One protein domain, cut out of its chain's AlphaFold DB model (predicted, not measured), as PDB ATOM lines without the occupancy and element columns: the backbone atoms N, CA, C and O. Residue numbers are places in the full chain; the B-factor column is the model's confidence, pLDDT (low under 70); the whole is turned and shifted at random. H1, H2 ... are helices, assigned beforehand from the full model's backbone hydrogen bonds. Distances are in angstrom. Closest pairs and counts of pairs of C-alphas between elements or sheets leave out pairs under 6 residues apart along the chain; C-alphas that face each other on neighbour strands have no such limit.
ATOM      1  N   ASP A 108     -27.922  -5.663  15.020       49.53
ATOM      2  CA  ASP A 108     -29.088  -5.859  14.151       49.53
ATOM      3  C   ASP A 108     -30.177  -4.813  14.435       49.53
ATOM      4  O   ASP A 108     -30.715  -4.208  13.507       49.53
ATOM      5  N   SER A 109     -30.435  -4.499  15.709       52.97
ATOM      6  CA  SER A 109     -31.394  -3.453  16.103       52.97
ATOM      7  C   SER A 109     -30.952  -2.058  15.640       52.97
ATOM      8  O   SER A 109     -31.763  -1.282  15.126       52.97
ATOM      9  N   PHE A 110     -29.659  -1.741  15.755       52.47
ATOM     10  CA  PHE A 110     -29.083  -0.480  15.286       52.47
ATOM     11  C   PHE A 110     -29.066  -0.392  13.753       52.47
ATOM     12  O   PHE A 110     -29.369   0.659  13.188       52.47
ATOM     13  N   SER A 111     -28.813  -1.508  13.064       59.62
ATOM     14  CA  SER A 111     -28.863  -1.595  11.599       59.62
ATOM     15  C   SER A 111     -30.286  -1.414  11.062       59.62
ATOM     16  O   SER A 111     -30.496  -0.679  10.092       59.62
ATOM     17  N   ILE A 112     -31.286  -1.999  11.729       65.12
ATOM     18  CA  ILE A 112     -32.707  -1.793  11.418       65.12
ATOM     19  C   ILE A 112     -33.103  -0.332  11.671       65.12
ATOM     20  O   ILE A 112     -33.766   0.277  10.827       65.12
ATOM     21  N   LEU A 113     -32.651   0.272  12.778       68.62
ATOM     22  CA  LEU A 113     -32.908   1.680  13.094       68.62
ATOM     23  C   LEU A 113     -32.293   2.625  12.048       68.62
ATOM     24  O   LEU A 113     -32.971   3.540  11.578       68.62
ATOM     25  N   ILE A 114     -31.050   2.379  11.623       69.69
ATOM     26  CA  ILE A 114     -30.400   3.127  10.536       69.69
ATOM     27  C   ILE A 114     -31.187   2.965   9.231       69.69
ATOM     28  O   ILE A 114     -31.444   3.957   8.544       69.69
ATOM     29  N   GLY A 115     -31.628   1.747   8.906       74.06
ATOM     30  CA  GLY A 115     -32.471   1.477   7.741       74.06
ATOM     31  C   GLY A 115     -33.774   2.284   7.758       74.06
ATOM     32  O   GLY A 115     -34.123   2.922   6.762       74.06
ATOM     33  N   ILE A 116     -34.455   2.345   8.905       78.38
ATOM     34  CA  ILE A 116     -35.679   3.139   9.094       78.38
ATOM     35  C   ILE A 116     -35.392   4.640   8.935       78.38
ATOM     36  O   ILE A 116     -36.140   5.337   8.243       78.38
ATOM     37  N   ILE A 117     -34.293   5.145   9.505       79.00
ATOM     38  CA  ILE A 117     -33.882   6.551   9.364       79.00
ATOM     39  C   ILE A 117     -33.624   6.893   7.890       79.00
ATOM     40  O   ILE A 117     -34.104   7.921   7.408       79.00
ATOM     41  N   ILE A 118     -32.937   6.022   7.143       83.00
ATOM     42  CA  ILE A 118     -32.682   6.208   5.706       83.00
ATOM     43  C   ILE A 118     -34.002   6.276   4.923       83.00
ATOM     44  O   ILE A 118     -34.181   7.186   4.108       83.00
ATOM     45  N   LEU A 119     -34.956   5.377   5.195       86.44
ATOM     46  CA  LEU A 119     -36.273   5.390   4.544       86.44
ATOM     47  C   LEU A 119     -37.041   6.692   4.823       86.44
ATOM     48  O   LEU A 119     -37.627   7.272   3.904       86.44
ATOM     49  N   ILE A 120     -36.996   7.193   6.063       84.69
ATOM     50  CA  ILE A 120     -37.628   8.463   6.457       84.69
ATOM     51  C   ILE A 120     -36.965   9.646   5.740       84.69
ATOM     52  O   ILE A 120     -37.661  10.512   5.202       84.69
ATOM     53  N   VAL A 121     -35.632   9.684   5.674       85.38
ATOM     54  CA  VAL A 121     -34.889  10.746   4.978       85.38
ATOM     55  C   VAL A 121     -35.236  10.764   3.486       85.38
ATOM     56  O   VAL A 121     -35.539  11.831   2.946       85.38
ATOM     57  N   ILE A 122     -35.282   9.602   2.826       85.19
ATOM     58  CA  ILE A 122     -35.687   9.496   1.416       85.19
ATOM     59  C   ILE A 122     -37.131   9.983   1.229       85.19
ATOM     60  O   ILE A 122     -37.398  10.774   0.319       85.19
ATOM     61  N   ALA A 123     -38.055   9.599   2.113       88.12
ATOM     62  CA  ALA A 123     -39.440  10.065   2.071       88.12
ATOM     63  C   ALA A 123     -39.550  11.598   2.218       88.12
ATOM     64  O   ALA A 123     -40.318  12.239   1.488       88.12
ATOM     65  N   ILE A 124     -38.748  12.215   3.096       84.12
ATOM     66  CA  ILE A 124     -38.675  13.677   3.262       84.12
ATOM     67  C   ILE A 124     -38.115  14.343   2.000       84.12
ATOM     68  O   ILE A 124     -38.687  15.331   1.530       84.12
ATOM     69  N   ILE A 125     -37.031  13.808   1.428       84.50
ATOM     70  CA  ILE A 125     -36.420  14.323   0.194       84.50
ATOM     71  C   ILE A 125     -37.425  14.269  -0.959       84.50
ATOM     72  O   ILE A 125     -37.615  15.269  -1.649       84.50
ATOM     73  N   LEU A 126     -38.119  13.143  -1.140       85.69
ATOM     74  CA  LEU A 126     -39.131  12.981  -2.184       85.69
ATOM     75  C   LEU A 126     -40.332  13.905  -1.974       85.69
ATOM     76  O   LEU A 126     -40.820  14.489  -2.940       85.69
ATOM     77  N   THR A 127     -40.759  14.108  -0.726       85.38
ATOM     78  CA  THR A 127     -41.830  15.058  -0.394       85.38
ATOM     79  C   THR A 127     -41.413  16.496  -0.716       85.38
ATOM     80  O   THR A 127     -42.183  17.241  -1.322       85.38
ATOM     81  N   LYS A 128     -40.186  16.902  -0.359       79.31
ATOM     82  CA  LYS A 128     -39.645  18.235  -0.688       79.31
ATOM     83  C   LYS A 128     -39.461  18.418  -2.197       79.31
ATOM     84  O   LYS A 128     -39.832  19.461  -2.728       79.31
ATOM     85  N   SER A 129     -38.944  17.402  -2.885       77.81
ATOM     86  CA  SER A 129     -38.758  17.393  -4.340       77.81
ATOM     87  C   SER A 129     -40.098  17.533  -5.073       77.81
ATOM     88  O   SER A 129     -40.267  18.431  -5.900       77.81
ATOM     89  N   GLY A 130     -41.095  16.731  -4.688       77.56
ATOM     90  CA  GLY A 130     -42.437  16.759  -5.268       77.56
ATOM     91  C   GLY A 130     -43.233  18.035  -4.970       77.56
ATOM     92  O   GLY A 130     -44.078  18.413  -5.776       77.56
ATOM     93  N   LYS A 131     -42.962  18.741  -3.860       76.38
ATOM     94  CA  LYS A 131     -43.577  20.053  -3.568       76.38
ATOM     95  C   LYS A 131     -43.179  21.139  -4.571       76.38
ATOM     96  O   LYS A 131     -43.967  22.048  -4.798       76.38
ATOM     97  N   LYS A 132     -41.975  21.060  -5.150       70.38
ATOM     98  CA  LYS A 132     -41.497  22.038  -6.136       70.38
ATOM     99  C   LYS A 132     -42.112  21.784  -7.511       70.38
ATOM    100  O   LYS A 132     -42.620  22.712  -8.128       70.38
ATOM    101  N   HIS A 133     -42.022  20.544  -7.994       77.06
ATOM    102  CA  HIS A 133     -42.601  20.107  -9.264       77.06
ATOM    103  C   HIS A 133     -42.556  18.576  -9.369       77.06
ATOM    104  O   HIS A 133     -41.532  17.962  -9.053       77.06
ATOM    105  N   ARG A 134     -43.635  17.954  -9.853       84.19
ATOM    106  CA  ARG A 134     -43.719  16.498 -10.025       84.19
ATOM    107  C   ARG A 134     -43.500  16.136 -11.487       84.19
ATOM    108  O   ARG A 134     -44.230  16.585 -12.358       84.19
ATOM    109  N   ASN A 135     -42.517  15.296 -11.757       86.19
ATOM    110  CA  ASN A 135     -42.208  14.766 -13.070       86.19
ATOM    111  C   ASN A 135     -42.827  13.370 -13.216       86.19
ATOM    112  O   ASN A 135     -42.619  12.497 -12.368       86.19
ATOM    113  N   ILE A 136     -43.562  13.150 -14.306       86.75
ATOM    114  CA  ILE A 136     -44.274  11.892 -14.554       86.75
ATOM    115  C   ILE A 136     -43.325  10.693 -14.706       86.75
ATOM    116  O   ILE A 136     -43.613   9.611 -14.195       86.75
ATOM    117  N   SER A 137     -42.163  10.876 -15.338       87.31
ATOM    118  CA  SER A 137     -41.165   9.817 -15.524       87.31
ATOM    119  C   SER A 137     -40.540   9.400 -14.197       87.31
ATOM    120  O   SER A 137     -40.382   8.207 -13.945       87.31
ATOM    121  N   LEU A 138     -40.253  10.364 -13.316       85.19
ATOM    122  CA  LEU A 138     -39.759  10.061 -11.973       85.19
ATOM    123  C   LEU A 138     -40.836   9.365 -11.128       85.19
ATOM    124  O   LEU A 138     -40.533   8.392 -10.447       85.19
ATOM    125  N   ALA A 139     -42.097   9.801 -11.219       89.19
ATOM    126  CA  ALA A 139     -43.206   9.143 -10.530       89.19
ATOM    127  C   ALA A 139     -43.370   7.677 -10.972       89.19
ATOM    128  O   ALA A 139     -43.532   6.805 -10.122       89.19
ATOM    129  N   ARG A 140     -43.264   7.389 -12.278       92.44
ATOM    130  CA  ARG A 140     -43.291   6.019 -12.826       92.44
ATOM    131  C   ARG A 140     -42.122   5.181 -12.313       92.44
ATOM    132  O   ARG A 140     -42.339   4.079 -11.818       92.44
ATOM    133  N   PHE A 141     -40.906   5.720 -12.388       90.31
ATOM    134  CA  PHE A 141     -39.694   5.036 -11.935       90.31
ATOM    135  C   PHE A 141     -39.771   4.660 -10.451       90.31
ATOM    136  O   PHE A 141     -39.552   3.508 -10.084       90.31
ATOM    137  N   VAL A 142     -40.152   5.619  -9.601       89.38
ATOM    138  CA  VAL A 142     -40.288   5.397  -8.157       89.38
ATOM    139  C   VAL A 142     -41.420   4.411  -7.852       89.38
ATOM    140  O   VAL A 142     -41.264   3.577  -6.968       89.38
ATOM    141  N   SER A 143     -42.528   4.454  -8.597       91.50
ATOM    142  CA  SER A 143     -43.651   3.526  -8.410       91.50
ATOM    143  C   SER A 143     -43.288   2.074  -8.728       91.50
ATOM    144  O   SER A 143     -43.773   1.177  -8.047       91.50
ATOM    145  N   PHE A 144     -42.443   1.842  -9.739       89.56
ATOM    146  CA  PHE A 144     -42.037   0.498 -10.156       89.56
ATOM    147  C   PHE A 144     -40.953  -0.099  -9.250       89.56
ATOM    148  O   PHE A 144     -41.109  -1.214  -8.768       89.56
ATOM    149  N   PHE A 145     -39.873   0.644  -8.981       86.62
ATOM    150  CA  PHE A 145     -38.723   0.116  -8.231       86.62
ATOM    151  C   PHE A 145     -38.836   0.283  -6.713       86.62
ATOM    152  O   PHE A 145     -38.259  -0.498  -5.964       86.62
ATOM    153  N   PHE A 146     -39.578   1.289  -6.248       92.00
ATOM    154  CA  PHE A 146     -39.679   1.635  -4.825       92.00
ATOM    155  C   PHE A 146     -41.130   1.682  -4.324       92.00
ATOM    156  O   PHE A 146     -41.423   2.274  -3.280       92.00
ATOM    157  N   GLY A 147     -42.039   1.022  -5.052       87.69
ATOM    158  CA  GLY A 147     -43.453   0.895  -4.700       87.69
ATOM    159  C   GLY A 147     -43.682   0.241  -3.336       87.69
ATOM    160  O   GLY A 147     -44.570   0.667  -2.600       87.69
ATOM    161  N   THR A 148     -42.818  -0.706  -2.952       90.12
ATOM    162  CA  THR A 148     -42.845  -1.415  -1.659       90.12
ATOM    163  C   THR A 148     -42.780  -0.479  -0.451       90.12
ATOM    164  O   THR A 148     -43.395  -0.763   0.572       90.12
ATOM    165  N   PHE A 149     -42.100   0.665  -0.569       93.31
ATOM    166  CA  PHE A 149     -42.013   1.673   0.497       93.31
ATOM    167  C   PHE A 149     -43.017   2.825   0.319       93.31
ATOM    168  O   PHE A 149     -43.041   3.767   1.108       93.31
ATOM    169  N   GLY A 150     -43.839   2.799  -0.737       91.19
ATOM    170  CA  GLY A 150     -44.801   3.860  -1.051       91.19
ATOM    171  C   GLY A 150     -44.168   5.212  -1.384       91.19
ATOM    172  O   GLY A 150     -44.814   6.254  -1.243       91.19
ATOM    173  N   PHE A 151     -42.915   5.233  -1.834       95.19
ATOM    174  CA  PHE A 151     -42.172   6.457  -2.151       95.19
ATOM    175  C   PHE A 151     -42.833   7.318  -3.233       95.19
ATOM    176  O   PHE A 151     -42.793   8.551  -3.163       95.19
ATOM    177  N   GLN A 152     -43.551   6.705  -4.173       93.38
ATOM    178  CA  GLN A 152     -44.353   7.417  -5.165       93.38
ATOM    179  C   GLN A 152     -45.475   8.234  -4.509       93.38
ATOM    180  O   GLN A 152     -45.809   9.312  -4.993       93.38
ATOM    181  N   LYS A 153     -46.029   7.787  -3.373       93.75
ATOM    182  CA  LYS A 153     -47.061   8.532  -2.637       93.75
ATOM    183  C   LYS A 153     -46.486   9.790  -1.994       93.75
ATOM    184  O   LYS A 153     -47.113  10.842  -2.090       93.75
ATOM    185  N   PHE A 154     -45.288   9.714  -1.414       93.56
ATOM    186  CA  PHE A 154     -44.581  10.889  -0.891       93.56
ATOM    187  C   PHE A 154     -44.259  11.893  -2.003       93.56
ATOM    188  O   PHE A 154     -44.555  13.081  -1.866       93.56
ATOM    189  N   TYR A 155     -43.757  11.413  -3.144       91.56
ATOM    190  CA  TYR A 155     -43.472  12.258  -4.306       91.56
ATOM    191  C   TYR A 155     -44.732  12.945  -4.873       91.56
ATOM    192  O   TYR A 155     -44.737  14.144  -5.158       91.56
ATOM    193  N   LEU A 156     -45.850  12.215  -4.962       90.19
ATOM    194  CA  LEU A 156     -47.136  12.733  -5.442       90.19
ATOM    195  C   LEU A 156     -47.884  13.603  -4.410       90.19
ATOM    196  O   LEU A 156     -48.984  14.070  -4.695       90.19
ATOM    197  N   GLY A 157     -47.308  13.852  -3.226       85.88
ATOM    198  CA  GLY A 157     -47.920  14.666  -2.164       85.88
ATOM    199  C   GLY A 157     -49.002  13.953  -1.346       85.88
ATOM    200  O   GLY A 157     -49.710  14.589  -0.572       85.88
ATOM    201  N   GLN A 158     -49.135  12.635  -1.486       91.69
ATOM    202  CA  GLN A 158     -50.078  11.787  -0.753       91.69
ATOM    203  C   GLN A 158     -49.423  11.207   0.514       91.69
ATOM    204  O   GLN A 158     -49.422   9.994   0.724       91.69
ATOM    205  N   THR A 159     -48.861  12.066   1.371       88.31
ATOM    206  CA  THR A 159     -48.015  11.676   2.519       88.31
ATOM    207  C   THR A 159     -48.687  10.671   3.459       88.31
ATOM    208  O   THR A 159     -48.052   9.703   3.856       88.31
ATOM    209  N   LYS A 160     -49.992  10.819   3.743       90.25
ATOM    210  CA  LYS A 160     -50.745   9.868   4.586       90.25
ATOM    211  C   LYS A 160     -50.739   8.442   4.017       90.25
ATOM    212  O   LYS A 160     -50.581   7.482   4.760       90.25
ATOM    213  N   LYS A 161     -50.861   8.306   2.689       89.56
ATOM    214  CA  LYS A 161     -50.806   7.005   2.004       89.56
ATOM    215  C   LYS A 161     -49.383   6.446   1.973       89.56
ATOM    216  O   LYS A 161     -49.219   5.243   2.086       89.56
ATOM    217  N   GLY A 162     -48.377   7.315   1.864       91.25
ATOM    218  CA  GLY A 162     -46.968   6.923   1.947       91.25
ATOM    219  C   GLY A 162     -46.576   6.381   3.324       91.25
ATOM    220  O   GLY A 162     -45.936   5.341   3.401       91.25
ATOM    221  N   ILE A 163     -47.012   7.030   4.411       91.94
ATOM    222  CA  ILE A 163     -46.764   6.554   5.786       91.94
ATOM    223  C   ILE A 163     -47.387   5.169   5.990       91.94
ATOM    224  O   ILE A 163     -46.725   4.268   6.500       91.94
ATOM    225  N   LEU A 164     -48.626   4.981   5.524       91.50
ATOM    226  CA  LEU A 164     -49.300   3.686   5.581       91.50
ATOM    227  C   LEU A 164     -48.518   2.608   4.810       91.50
ATOM    228  O   LEU A 164     -48.369   1.491   5.289       91.50
ATOM    229  N   SER A 165     -47.960   2.942   3.645       89.25
ATOM    230  CA  SER A 165     -47.121   2.015   2.882       89.25
ATOM    231  C   SER A 165     -45.827   1.623   3.601       89.25
ATOM    232  O   SER A 165     -45.436   0.468   3.500       89.25
ATOM    233  N   ILE A 166     -45.183   2.529   4.346       91.19
ATOM    234  CA  ILE A 166     -43.990   2.192   5.143       91.19
ATOM    235  C   ILE A 166     -44.362   1.268   6.313       91.19
ATOM    236  O   ILE A 166     -43.675   0.279   6.538       91.19
ATOM    237  N   MET A 167     -45.471   1.526   7.017       88.88
ATOM    238  CA  MET A 167     -45.908   0.681   8.144       88.88
ATOM    239  C   MET A 167     -46.239  -0.762   7.731       88.88
ATOM    240  O   MET A 167     -46.047  -1.692   8.512       88.88
ATOM    241  N   PHE A 168     -46.711  -0.952   6.498       86.50
ATOM    242  CA  PHE A 168     -47.109  -2.255   5.967       86.50
ATOM    243  C   PHE A 168     -46.136  -2.809   4.913       86.50
ATOM    244  O   PHE A 168     -46.481  -3.770   4.226       86.50
ATOM    245  N   CYS A 169     -44.925  -2.261   4.751       84.75
ATOM    246  CA  CYS A 169     -44.011  -2.684   3.677       84.75
ATOM    247  C   CYS A 169     -43.594  -4.161   3.783       84.75
ATOM    248  O   CYS A 169     -43.416  -4.820   2.761       84.75
ATOM    249  N   TRP A 170     -43.530  -4.698   5.006       82.62
ATOM    250  CA  TRP A 170     -43.226  -6.106   5.292       82.62
ATOM    251  C   TRP A 170     -44.318  -7.083   4.824       82.62
ATOM    252  O   TRP A 170     -44.049  -8.263   4.641       82.62
ATOM    253  N   THR A 171     -45.539  -6.601   4.574       84.94
ATOM    254  CA  THR A 171     -46.655  -7.431   4.082       84.94
ATOM    255  C   THR A 171     -46.643  -7.628   2.565       84.94
ATOM    256  O   THR A 171     -47.511  -8.311   2.030       84.94
ATOM    257  N   PHE A 172     -45.725  -6.971   1.846       81.81
ATOM    258  CA  PHE A 172     -45.686  -6.874   0.379       81.81
ATOM    259  C   PHE A 172     -46.936  -6.256  -0.288       81.81
ATOM    260  O   PHE A 172     -46.891  -5.935  -1.476       81.81
ATOM    261  N   ILE A 173     -48.016  -5.969   0.450       84.69
ATOM    262  CA  ILE A 173     -49.231  -5.301  -0.049       84.69
ATOM    263  C   ILE A 173     -48.911  -3.949  -0.721       84.69
ATOM    264  O   ILE A 173     -49.414  -3.696  -1.822       84.69
ATOM    265  N   PRO A 174     -48.043  -3.080  -0.158       89.31
ATOM    266  CA  PRO A 174     -47.671  -1.830  -0.819       89.31
ATOM    267  C   PRO A 174     -46.960  -2.022  -2.164       89.31
ATOM    268  O   PRO A 174     -47.098  -1.167  -3.035       89.31
ATOM    269  N   SER A 175     -46.263  -3.146  -2.370       88.44
ATOM    270  CA  SER A 175     -45.626  -3.474  -3.653       88.44
ATOM    271  C   SER A 175     -46.674  -3.649  -4.758       88.44
ATOM    272  O   SER A 175     -46.581  -3.022  -5.814       88.44
ATOM    273  N   PHE A 176     -47.757  -4.382  -4.474       89.88
ATOM    274  CA  PHE A 176     -48.892  -4.517  -5.393       89.88
ATOM    275  C   PHE A 176     -49.585  -3.174  -5.663       89.88
ATOM    276  O   PHE A 176     -49.904  -2.855  -6.808       89.88
ATOM    277  N   ILE A 177     -49.768  -2.343  -4.632       90.31
ATOM    278  CA  ILE A 177     -50.329  -0.990  -4.787       90.31
ATOM    279  C   ILE A 177     -49.416  -0.114  -5.661       90.31
ATOM    280  O   ILE A 177     -49.911   0.632  -6.507       90.31
ATOM    281  N   GLY A 178     -48.094  -0.221  -5.497       90.94
ATOM    282  CA  GLY A 178     -47.098   0.470  -6.316       90.94
ATOM    283  C   GLY A 178     -47.110   0.035  -7.779       90.94
ATOM    284  O   GLY A 178     -47.012   0.881  -8.668       90.94
ATOM    285  N   LEU A 179     -47.329  -1.252  -8.051       91.94
ATOM    286  CA  LEU A 179     -47.483  -1.768  -9.410       91.94
ATOM    287  C   LEU A 179     -48.788  -1.279 -10.065       91.94
ATOM    288  O   LEU A 179     -48.785  -0.858 -11.221       91.94
ATOM    289  N   ILE A 180     -49.890  -1.230  -9.311       91.94
ATOM    290  CA  ILE A 180     -51.160  -0.646  -9.777       91.94
ATOM    291  C   ILE A 180     -51.004   0.855 -10.070       91.94
ATOM    292  O   ILE A 180     -51.499   1.348 -11.085       91.94
ATOM    293  N   ASP A 181     -50.324   1.598  -9.194       90.50
ATOM    294  CA  ASP A 181     -50.015   3.014  -9.413       90.50
ATOM    295  C   ASP A 181     -49.142   3.211 -10.657       90.50
ATOM    296  O   ASP A 181     -49.385   4.134 -11.433       90.50
ATOM    297  N   PHE A 182     -48.162   2.333 -10.881       95.00
ATOM    298  CA  PHE A 182     -47.290   2.374 -12.049       95.00
ATOM    299  C   PHE A 182     -48.080   2.188 -13.346       95.00
ATOM    300  O   PHE A 182     -47.949   3.010 -14.254       95.00
ATOM    301  N   ILE A 183     -48.959   1.181 -13.404       93.00
ATOM    302  CA  ILE A 183     -49.844   0.947 -14.555       93.00
ATOM    303  C   ILE A 183     -50.715   2.186 -14.808       93.00
ATOM    304  O   ILE A 183     -50.752   2.699 -15.925       93.00
ATOM    305  N   LYS A 184     -51.330   2.749 -13.758       90.62
ATOM    306  CA  LYS A 184     -52.121   3.988 -13.868       90.62
ATOM    307  C   LYS A 184     -51.291   5.163 -14.389       90.62
ATOM    308  O   LYS A 184     -51.785   5.944 -15.194       90.62
ATOM    309  N   LEU A 185     -50.047   5.312 -13.937       90.69
ATOM    310  CA  LEU A 185     -49.154   6.398 -14.349       90.69
ATOM    311  C   LEU A 185     -48.623   6.229 -15.778       90.69
ATOM    312  O   LEU A 185     -48.331   7.234 -16.428       90.69
ATOM    313  N   ILE A 186     -48.489   4.999 -16.282       91.12
ATOM    314  CA  ILE A 186     -48.196   4.741 -17.699       91.12
ATOM    315  C   ILE A 186     -49.378   5.166 -18.571       91.12
ATOM    316  O   ILE A 186     -49.169   5.816 -19.590       91.12
ATOM    317  N   SER A 187     -50.606   4.860 -18.147       89.50
ATOM    318  CA  SER A 187     -51.825   5.179 -18.903       89.50
ATOM    319  C   SER A 187     -52.205   6.668 -18.898       89.50
ATOM    320  O   SER A 187     -53.088   7.071 -19.648       89.50
ATOM    321  N   ILE A 188     -51.568   7.496 -18.063       87.69
ATOM    322  CA  ILE A 188     -51.813   8.943 -17.986       87.69
ATOM    323  C   ILE A 188     -50.803   9.692 -18.877       87.69
ATOM    324  O   ILE A 188     -49.594   9.456 -18.792       87.69
ATOM    325  N   ASN A 189     -51.286  10.631 -19.702       85.69
ATOM    326  CA  ASN A 189     -50.439  11.544 -20.480       85.69
ATOM    327  C   ASN A 189     -49.907  12.712 -19.617       85.69
ATOM    328  O   ASN A 189     -50.419  12.995 -18.534       85.69
ATOM    329  N   GLU A 190     -48.847  13.382 -20.074       82.56
ATOM    330  CA  GLU A 190     -48.153  14.413 -19.283       82.56
ATOM    331  C   GLU A 190     -49.066  15.593 -18.900       82.56
ATOM    332  O   GLU A 190     -48.988  16.101 -17.782       82.56
ATOM    333  N   GLU A 191     -49.996  15.966 -19.779       79.75
ATOM    334  CA  GLU A 191     -50.988  17.018 -19.541       79.75
ATOM    335  C   GLU A 191     -51.952  16.659 -18.399       79.75
ATOM    336  O   GLU A 191     -52.047  17.382 -17.407       79.75
ATOM    337  N   SER A 192     -52.588  15.487 -18.473       83.50
ATOM    338  CA  SER A 192     -53.503  14.994 -17.434       83.50
ATOM    339  C   SER A 192     -52.790  14.793 -16.095       83.50
ATOM    340  O   SER A 192     -53.366  15.022 -15.029       83.50
ATOM    341  N   PHE A 193     -51.515  14.390 -16.126       88.88
ATOM    342  CA  PHE A 193     -50.685  14.286 -14.930       88.88
ATOM    343  C   PHE A 193     -50.413  15.657 -14.304       88.88
ATOM    344  O   PHE A 193     -50.553  15.808 -13.091       88.88
ATOM    345  N   ASN A 194     -50.067  16.662 -15.112       82.88
ATOM    346  CA  ASN A 194     -49.805  18.017 -14.631       82.88
ATOM    347  C   ASN A 194     -51.063  18.690 -14.079       82.88
ATOM    348  O   ASN A 194     -50.984  19.362 -13.055       82.88
ATOM    349  N   ILE A 195     -52.233  18.459 -14.678       83.31
ATOM    350  CA  ILE A 195     -53.514  18.919 -14.123       83.31
ATOM    351  C   ILE A 195     -53.744  18.285 -12.747       83.31
ATOM    352  O   ILE A 195     -53.969  18.981 -11.759       83.31
ATOM    353  N   LYS A 196     -53.617  16.958 -12.661       84.50
ATOM    354  CA  LYS A 196     -53.947  16.193 -11.453       84.50
ATOM    355  C   LYS A 196     -52.961  16.386 -10.303       84.50
ATOM    356  O   LYS A 196     -53.364  16.358  -9.142       84.50
ATOM    357  N   PHE A 197     -51.674  16.523 -10.607       84.50
ATOM    358  CA  PHE A 197     -50.612  16.526  -9.606       84.50
ATOM    359  C   PHE A 197     -49.796  17.816  -9.578       84.50
ATOM    360  O   PHE A 197     -49.121  18.033  -8.588       84.50
ATOM    361  N   ASN A 198     -49.841  18.696 -10.574       82.31
ATOM    362  CA  ASN A 198     -49.097  19.968 -10.571       82.31
ATOM    363  C   ASN A 198     -50.006  21.207 -10.681       82.31
ATOM    364  O   ASN A 198     -49.501  22.301 -10.917       82.31
ATOM    365  N   GLY A 199     -51.328  21.056 -10.529       73.94
ATOM    366  CA  GLY A 199     -52.277  22.173 -10.595       73.94
ATOM    367  C   GLY A 199     -52.369  22.840 -11.973       73.94
ATOM    368  O   GLY A 199     -52.711  24.012 -12.048       73.94
TER     369      GLY A 199
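What this domain is: This is residues 108 to 199 of the 830 residues of the protein "NINE protein" of Ignavibacteria bacterium (UniProt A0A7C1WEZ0). What does one see first? A long helix, H1, runs along one side of a small helical cluster, and its residues 108 to 115 stick out beyond it; short H3 is in the middle of the cluster with H2 and H4 on either side, and H5 lies across the cluster from H1. H6 sits at the far end from residue 108, turned across H2 and touching no helix. How much is there, and how is it shaped? The printed part has 92 residues with six named helices, H1 to H6 in that order, and no named strand, which is the class all helix. It is compact, with a radius of gyration of the C-alphas of 13.3 A, yet elongated, spanning 46 by 26 by 19 A.

Where its parts are: Where does the first helix run? H1, residues 108 to 132, goes from C-alpha 108 at (-29.088, -5.859, 14.151) to C-alpha 132 at (-41.497, 22.038, -6.136), 36.7 A. Which helices follow? H2 is residues 136 to 145, 14.5 A long, and H3 is residues 151 to 155. H4 is residues 159 to 167, 12.5 A long, and H5 is residues 173 to 187, 21.7 A long. Where does the last one end? H6, residues 190 to 198, ends with C-alpha 198 at (-49.097, 19.968, -10.571).

How they stand to each other: What does H1 meet? With residues 123 to 131 alone it touches H3, the hub; their closest C-alphas, of Gly 130 and Tyr 155, are 4.7 A apart. What else touches the hub? H2 does, the closest C-alphas being those of Ser 143 and Gln 152 at 5.1 A, and so does H4, by Lys 153 and Gly 162 at 4.9 A. H2 and H4 are apart. Where do H5 and H6 stand? H5 touches H2 at a shallow tilt of 31 degrees, opposite ways, the closest C-alphas being those of Ser 143 and Gly 178 at 5.1 A. H6 is close to H2 but not clearly touching, about perpendicular at 80 degrees, with C-alphas Ile 136 and Glu 190 closest at 6.6 A; H6 and H1 are near each other. Are the helix backbones complete? In H2, H3, H4, H5 and H6 every O i to N i+4 pair is within hydrogen-bond range, and in H1 20 of 21 are.

The domain as a whole: How large is it? The two C-alphas farthest apart, of Asp 108 and Glu 191, are 46.2 A apart. Is it continuous? The printed part has no cut, and its five links between helices are tight. Where is confidence low? Residues 108 to 114 have pLDDT under 70; the mean of the printed part is 84.8.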